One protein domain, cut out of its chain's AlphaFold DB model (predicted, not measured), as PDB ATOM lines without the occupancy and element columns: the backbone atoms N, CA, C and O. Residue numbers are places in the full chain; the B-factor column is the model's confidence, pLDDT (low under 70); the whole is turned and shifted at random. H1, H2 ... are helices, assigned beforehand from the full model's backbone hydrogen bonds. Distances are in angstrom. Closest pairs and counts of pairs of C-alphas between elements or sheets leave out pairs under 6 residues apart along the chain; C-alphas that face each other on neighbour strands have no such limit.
ATOM      1  N   LEU A 114      87.171 110.494  87.972       88.12
ATOM      2  CA  LEU A 114      88.496 110.122  87.484       88.12
ATOM      3  C   LEU A 114      89.552 110.952  88.213       88.12
ATOM      4  O   LEU A 114      89.563 112.177  88.114       88.12
ATOM      5  N   PHE A 115      90.446 110.271  88.928       86.75
ATOM      6  CA  PHE A 115      91.577 110.887  89.613       86.75
ATOM      7  C   PHE A 115      92.843 110.640  88.796       86.75
ATOM      8  O   PHE A 115      93.255 109.498  88.605       86.75
ATOM      9  N   PHE A 116      93.448 111.715  88.298       88.69
ATOM     10  CA  PHE A 116      94.681 111.661  87.515       88.69
ATOM     11  C   PHE A 116      95.867 112.162  88.338       88.69
ATOM     12  O   PHE A 116      95.694 112.950  89.267       88.69
ATOM     13  N   ASN A 117      97.077 111.745  87.955       88.75
ATOM     14  CA  ASN A 117      98.333 112.193  88.567       88.75
ATOM     15  C   ASN A 117      98.442 111.891  90.078       88.75
ATOM     16  O   ASN A 117      99.069 112.627  90.839       88.75
ATOM     17  N   VAL A 118      97.825 110.792  90.513       87.12
ATOM     18  CA  VAL A 118      97.986 110.256  91.865       87.12
ATOM     19  C   VAL A 118      99.261 109.411  91.879       87.12
ATOM     20  O   VAL A 118      99.400 108.504  91.067       87.12
ATOM     21  N   LYS A 119     100.215 109.720  92.769       87.44
ATOM     22  CA  LYS A 119     101.459 108.934  92.909       87.44
ATOM     23  C   LYS A 119     101.122 107.492  93.264       87.44
ATOM     24  O   LYS A 119     100.343 107.317  94.183       87.44
ATOM     25  N   GLU A 120     101.724 106.494  92.633       87.31
ATOM     26  CA  GLU A 120     101.469 105.067  92.913       87.31
ATOM     27  C   GLU A 120     102.390 104.519  94.024       87.31
ATOM     28  O   GLU A 120     103.479 105.050  94.240       87.31
ATOM     29  N   ASP A 121     101.950 103.479  94.741       88.38
ATOM     30  CA  ASP A 121     102.735 102.766  95.770       88.38
ATOM     31  C   ASP A 121     102.423 101.253  95.725       88.38
ATOM     32  O   ASP A 121     101.286 100.860  95.460       88.38
ATOM     33  N   GLU A 122     103.408 100.391  96.001       81.94
ATOM     34  CA  GLU A 122     103.297  98.923  95.917       81.94
ATOM     35  C   GLU A 122     102.272  98.329  96.898       81.94
ATOM     36  O   GLU A 122     101.722  97.255  96.647       81.94
ATOM     37  N   LYS A 123     102.005  99.003  98.025       84.12
ATOM     38  CA  LYS A 123     101.025  98.569  99.043       84.12
ATOM     39  C   LYS A 123      99.936  99.608  99.277       84.12
ATOM     40  O   LYS A 123      99.533  99.878 100.408       84.12
ATOM     41  N   GLU A 124      99.466 100.205  98.192       83.38
ATOM     42  CA  GLU A 124      98.424 101.217  98.222       83.38
ATOM     43  C   GLU A 124      97.063 100.671  98.693       83.38
ATOM     44  O   GLU A 124      96.536  99.688  98.169       83.38
ATOM     45  N   ASN A 125      96.423 101.404  99.611       87.94
ATOM     46  CA  ASN A 125      94.977 101.347  99.793       87.94
ATOM     47  C   ASN A 125      94.320 102.523  99.059       87.94
ATOM     48  O   ASN A 125      94.236 103.634  99.584       87.94
ATOM     49  N   THR A 126      93.820 102.261  97.853       86.75
ATOM     50  CA  THR A 126      93.238 103.281  96.969       86.75
ATOM     51  C   THR A 126      92.043 104.001  97.597       86.75
ATOM     52  O   THR A 126      91.819 105.173  97.321       86.75
ATOM     53  N   THR A 127      91.277 103.336  98.470       88.50
ATOM     54  CA  THR A 127      90.125 103.965  99.135       88.50
ATOM     55  C   THR A 127      90.579 105.029 100.134       88.50
ATOM     56  O   THR A 127      90.050 106.135 100.122       88.50
ATOM     57  N   GLU A 128      91.574 104.717 100.970       89.06
ATOM     58  CA  GLU A 128      92.116 105.677 101.947       89.06
ATOM     59  C   GLU A 128      92.797 106.849 101.238       89.06
ATOM     60  O   GLU A 128      92.555 108.001 101.572       89.06
ATOM     61  N   LYS A 129      93.532 106.562 100.162       88.94
ATOM     62  CA  LYS A 129      94.175 107.583  99.333       88.94
ATOM     63  C   LYS A 129      93.179 108.559  98.704       88.94
ATOM     64  O   LYS A 129      93.468 109.746  98.595       88.94
ATOM     65  N   ILE A 130      91.999 108.078  98.301       90.06
ATOM     66  CA  ILE A 130      90.918 108.951  97.827       90.06
ATOM     67  C   ILE A 130      90.412 109.835  98.970       90.06
ATOM     68  O   ILE A 130      90.256 111.032  98.749       90.06
ATOM     69  N   TYR A 131      90.188 109.302 100.177       91.88
ATOM     70  CA  TYR A 131      89.778 110.133 101.317       91.88
ATOM     71  C   TYR A 131      90.814 111.212 101.647       91.88
ATOM     72  O   TYR A 131      90.431 112.372 101.785       91.88
ATOM     73  N   ASP A 132      92.105 110.871 101.650       89.56
ATOM     74  CA  ASP A 132      93.188 111.843 101.841       89.56
ATOM     75  C   ASP A 132      93.135 112.955 100.782       89.56
ATOM     76  O   ASP A 132      93.251 114.138 101.101       89.56
ATOM     77  N   ILE A 133      92.906 112.599  99.511       90.00
ATOM     78  CA  ILE A 133      92.772 113.573  98.419       90.00
ATOM     79  C   ILE A 133      91.556 114.484  98.630       90.00
ATOM     80  O   ILE A 133      91.676 115.693  98.410       90.00
ATOM     81  N   LEU A 134      90.408 113.931  99.039       90.94
ATOM     82  CA  LEU A 134      89.179 114.692  99.295       90.94
ATOM     83  C   LEU A 134      89.356 115.684 100.458       90.94
ATOM     84  O   LEU A 134      88.878 116.814 100.377       90.94
ATOM     85  N   GLU A 135      90.056 115.285 101.520       91.56
ATOM     86  CA  GLU A 135      90.302 116.148 102.680       91.56
ATOM     87  C   GLU A 135      91.337 117.236 102.378       91.56
ATOM     88  O   GLU A 135      91.116 118.400 102.708       91.56
ATOM     89  N   GLN A 136      92.442 116.882 101.716       89.44
ATOM     90  CA  GLN A 136      93.562 117.799 101.483       89.44
ATOM     91  C   GLN A 136      93.314 118.794 100.347       89.44
ATOM     92  O   GLN A 136      93.754 119.935 100.439       89.44
ATOM     93  N   ASN A 137      92.653 118.366  99.265       88.69
ATOM     94  CA  ASN A 137      92.529 119.181  98.049       88.69
ATOM     95  C   ASN A 137      91.128 119.758  97.835       88.69
ATOM     96  O   ASN A 137      90.987 120.734  97.103       88.69
ATOM     97  N   LEU A 138      90.093 119.141  98.418       85.25
ATOM     98  CA  LEU A 138      88.692 119.540  98.222       85.25
ATOM     99  C   LEU A 138      88.016 120.025  99.514       85.25
ATOM    100  O   LEU A 138      86.830 120.341  99.483       85.25
ATOM    101  N   GLU A 139      88.755 120.090 100.628       90.50
ATOM    102  CA  GLU A 139      88.300 120.605 101.931       90.50
ATOM    103  C   GLU A 139      87.046 119.896 102.489       90.50
ATOM    104  O   GLU A 139      86.300 120.438 103.310       90.50
ATOM    105  N   ILE A 140      86.802 118.645 102.078       89.19
ATOM    106  CA  ILE A 140      85.703 117.829 102.608       89.19
ATOM    107  C   ILE A 140      86.168 117.183 103.913       89.19
ATOM    108  O   ILE A 140      86.512 116.008 103.948       89.19
ATOM    109  N   PHE A 141      86.186 117.956 104.998       89.06
ATOM    110  CA  PHE A 141      86.614 117.464 106.311       89.06
ATOM    111  C   PHE A 141      85.776 116.267 106.774       89.06
ATOM    112  O   PHE A 141      84.541 116.323 106.700       89.06
ATOM    113  N   ASP A 142      86.431 115.245 107.334       89.00
ATOM    114  CA  ASP A 142      85.811 113.984 107.768       89.00
ATOM    115  C   ASP A 142      85.190 113.207 106.589       89.00
ATOM    116  O   ASP A 142      84.047 112.731 106.634       89.00
ATOM    117  N   ALA A 143      85.943 113.111 105.487       88.12
ATOM    118  CA  ALA A 143      85.481 112.512 104.234       88.12
ATOM    119  C   ALA A 143      85.079 111.046 104.428       88.12
ATOM    120  O   ALA A 143      84.108 110.586 103.830       88.12
ATOM    121  N   ARG A 144      85.772 110.333 105.322       88.94
ATOM    122  CA  ARG A 144      85.534 108.913 105.608       88.94
ATOM    123  C   ARG A 144      84.122 108.620 106.117       88.94
ATOM    124  O   ARG A 144      83.566 107.568 105.807       88.94
ATOM    125  N   ASN A 145      83.540 109.539 106.885       89.75
ATOM    126  CA  ASN A 145      82.191 109.387 107.431       89.75
ATOM    127  C   ASN A 145      81.116 110.023 106.536       89.75
ATOM    128  O   ASN A 145      79.951 109.623 106.593       89.75
ATOM    129  N   LYS A 146      81.490 111.003 105.703       89.19
ATOM    130  CA  LYS A 146      80.551 111.774 104.869       89.19
ATOM    131  C   LYS A 146      80.409 111.255 103.443       89.19
ATOM    132  O   LYS A 146      79.367 111.469 102.825       89.19
ATOM    133  N   VAL A 147      81.426 110.583 102.914       87.56
ATOM    134  CA  VAL A 147      81.481 110.138 101.519       87.56
ATOM    135  C   VAL A 147      81.523 108.619 101.468       87.56
ATOM    136  O   VAL A 147      82.362 107.978 102.091       87.56
ATOM    137  N   LYS A 148      80.613 108.026 100.692       88.44
ATOM    138  CA  LYS A 148      80.597 106.585 100.428       88.44
ATOM    139  C   LYS A 148      81.191 106.320  99.053       88.44
ATOM    140  O   LYS A 148      80.651 106.780  98.053       88.44
ATOM    141  N   ILE A 149      82.266 105.544  99.008       87.00
ATOM    142  CA  ILE A 149      82.880 105.104  97.754       87.00
ATOM    143  C   ILE A 149      82.261 103.761  97.361       87.00
ATOM    144  O   ILE A 149      82.520 102.736  97.991       87.00
ATOM    145  N   ALA A 150      81.438 103.765  96.315       82.62
ATOM    146  CA  ALA A 150      80.961 102.542  95.685       82.62
ATOM    147  C   ALA A 150      81.987 102.092  94.640       82.62
ATOM    148  O   ALA A 150      82.281 102.818  93.692       82.62
ATOM    149  N   ARG A 151      82.547 100.890  94.798       72.19
ATOM    150  CA  ARG A 151      83.337 100.268  93.731       72.19
ATOM    151  C   ARG A 151      82.378  99.586  92.768       72.19
ATOM    152  O   ARG A 151      81.480  98.877  93.215       72.19
ATOM    153  N   SER A 152      82.589  99.774  91.467       62.16
ATOM    154  CA  SER A 152      81.871  99.004  90.455       62.16
ATOM    155  C   SER A 152      82.193  97.527  90.673       62.16
ATOM    156  O   SER A 152      83.285  97.068  90.342       62.16
ATOM    157  N   THR A 153      81.262  96.769  91.248       53.28
ATOM    158  CA  THR A 153      81.282  95.318  91.099       53.28
ATOM    159  C   THR A 153      81.092  95.044  89.612       53.28
ATOM    160  O   THR A 153      80.306  95.714  88.940       53.28
ATOM    161  N   VAL A 154      81.898  94.142  89.054       48.34
ATOM    162  CA  VAL A 154      81.764  93.735  87.655       48.34
ATOM    163  C   VAL A 154      80.319  93.285  87.464       48.34
ATOM    164  O   VAL A 154      79.877  92.342  88.114       48.34
ATOM    165  N   SER A 155      79.568  94.002  86.631       45.19
ATOM    166  CA  SER A 155      78.194  93.654  86.299       45.19
ATOM    167  C   SER A 155      78.159  92.209  85.792       45.19
ATOM    168  O   SER A 155      78.803  91.902  84.784       45.19
ATOM    169  N   GLU A 156      77.394  91.343  86.457       43.31
ATOM    170  CA  GLU A 156      77.200  89.915  86.134       43.31
ATOM    171  C   GLU A 156      76.781  89.655  84.666       43.31
ATOM    172  O   GLU A 156      76.883  88.536  84.170       43.31
ATOM    173  N   GLY A 157      76.395  90.693  83.913       46.12
ATOM    174  CA  GLY A 157      76.083  90.619  82.483       46.12
ATOM    175  C   GLY A 157      77.256  90.263  81.554       46.12
ATOM    176  O   GLY A 157      77.014  89.693  80.492       46.12
ATOM    177  N   ASN A 158      78.517  90.519  81.933       45.59
ATOM    178  CA  ASN A 158      79.674  90.159  81.088       45.59
ATOM    179  C   ASN A 158      80.009  88.656  81.122       45.59
ATOM    180  O   ASN A 158      80.623  88.146  80.185       45.59
ATOM    181  N   VAL A 159      79.593  87.935  82.168       48.28
ATOM    182  CA  VAL A 159      79.811  86.482  82.270       48.28
ATOM    183  C   VAL A 159      78.846  85.741  81.335       48.28
ATOM    184  O   VAL A 159      79.263  84.876  80.568       48.28
ATOM    185  N   LEU A 160      77.580  86.168  81.290       46.84
ATOM    186  CA  LEU A 160      76.542  85.544  80.460       46.84
ATOM    187  C   LEU A 160      76.759  85.749  78.950       46.84
ATOM    188  O   LEU A 160      76.415  84.876  78.148       46.84
ATOM    189  N   ALA A 161      77.348  86.880  78.546       51.75
ATOM    190  CA  ALA A 161      77.683  87.150  77.146       51.75
ATOM    191  C   ALA A 161      78.803  86.224  76.635       51.75
ATOM    192  O   ALA A 161      78.683  85.661  75.545       51.75
ATOM    193  N   ASN A 162      79.840  85.992  77.444       49.59
ATOM    194  CA  ASN A 162      80.934  85.084  77.087       49.59
ATOM    195  C   ASN A 162      80.473  83.616  77.049       49.59
ATOM    196  O   ASN A 162      80.774  82.907  76.092       49.59
ATOM    197  N   GLU A 163      79.632  83.181  77.995       51.56
ATOM    198  CA  GLU A 163      79.054  81.825  77.986       51.56
ATOM    199  C   GLU A 163      78.119  81.555  76.795       51.56
ATOM    200  O   GLU A 163      77.919  80.407  76.385       51.56
ATOM    201  N   SER A 164      77.492  82.598  76.252       56.19
ATOM    202  CA  SER A 164      76.615  82.484  75.082       56.19
ATOM    203  C   SER A 164      77.422  82.373  73.784       56.19
ATOM    204  O   SER A 164      77.056  81.603  72.897       56.19
ATOM    205  N   ILE A 165      78.557  83.077  73.700       55.41
ATOM    206  CA  ILE A 165      79.495  83.006  72.571       55.41
ATOM    207  C   ILE A 165      80.219  81.653  72.545       55.41
ATOM    208  O   ILE A 165      80.340  81.046  71.478       55.41
ATOM    209  N   ASP A 166      80.636  81.130  73.700       51.88
ATOM    210  CA  ASP A 166      81.312  79.828  73.772       51.88
ATOM    211  C   ASP A 166      80.373  78.656  73.455       51.88
ATOM    212  O   ASP A 166      80.771  77.715  72.769       51.88
ATOM    213  N   ARG A 167      79.089  78.736  73.835       62.75
ATOM    214  CA  ARG A 167      78.080  77.737  73.432       62.75
ATOM    215  C   ARG A 167      77.763  77.759  71.936       62.75
ATOM    216  O   ARG A 167      77.436  76.713  71.380       62.75
ATOM    217  N   ALA A 168      77.865  78.914  71.281       58.59
ATOM    218  CA  ALA A 168      77.670  79.031  69.836       58.59
ATOM    219  C   ALA A 168      78.849  78.463  69.024       58.59
ATOM    220  O   ALA A 168      78.651  78.040  67.893       58.59
ATOM    221  N   ARG A 169      80.059  78.411  69.600       61.66
ATOM    222  CA  ARG A 169      81.257  77.823  68.967       61.66
ATOM    223  C   ARG A 169      81.354  76.299  69.103       61.66
ATOM    224  O   ARG A 169      82.200  75.693  68.456       61.66
ATOM    225  N   GLN A 170      80.529  75.694  69.957       60.78
ATOM    226  CA  GLN A 170      80.502  74.248  70.218       60.78
ATOM    227  C   GLN A 170      79.377  73.505  69.469       60.78
ATOM    228  O   GLN A 170      79.215  72.301  69.668       60.78
ATOM    229  N   ARG A 171      78.594  74.201  68.638       45.41
ATOM    230  CA  ARG A 171      77.591  73.618  67.733       45.41
ATOM    231  C   ARG A 171      78.076  73.708  66.296       45.41
ATOM    232  O   ARG A 171      77.762  72.765  65.543       45.41
TER     233      ARG A 171
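This is residues 114 to 171 of the 171 residues of an uncharacterized protein of Paramuricea clavata (UniProt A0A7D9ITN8). A small body, in which the short H2 packs on the side of H1, has a long arm sticking out of it: residues 152 to 171, with H3 at its far end. Before H1 comes a stretch with no named element, residues 114 to 125, of which residues 120 to 125 stick out from the body too. The 58 printed residues hold three named helices, H1, H2 and H3, and no named strand: all helix. The whole is extended, with a radius of gyration of the C-alphas of 18.9 A and spans of 59 by 26 by 18 A.

H1, residues 126 to 138, begins with C-alpha 126 at (93.238, 103.281, 96.969) and is 16.9 A long. H2 is residues 143 to 146. H3, residues 157 to 169, is 19.3 A long and ends with C-alpha 169 at (81.257, 77.823, 68.967).

H1 touches H2 with residues 131 to 135 alone; the closest C-alphas, of Tyr 131 and Ala 143, are 5.7 A apart. H3 is apart from H1 and H2. Every O i to N i+4 pair is within hydrogen-bond range in H1, 8 of 9 in H3; H2 is too short for such a pair.

The farthest C-alphas, of Phe 141 and Arg 171, are 59.1 A apart. The printed part has no cut, and no link is long. The model's pLDDT is under 70 in residues 152 to 171.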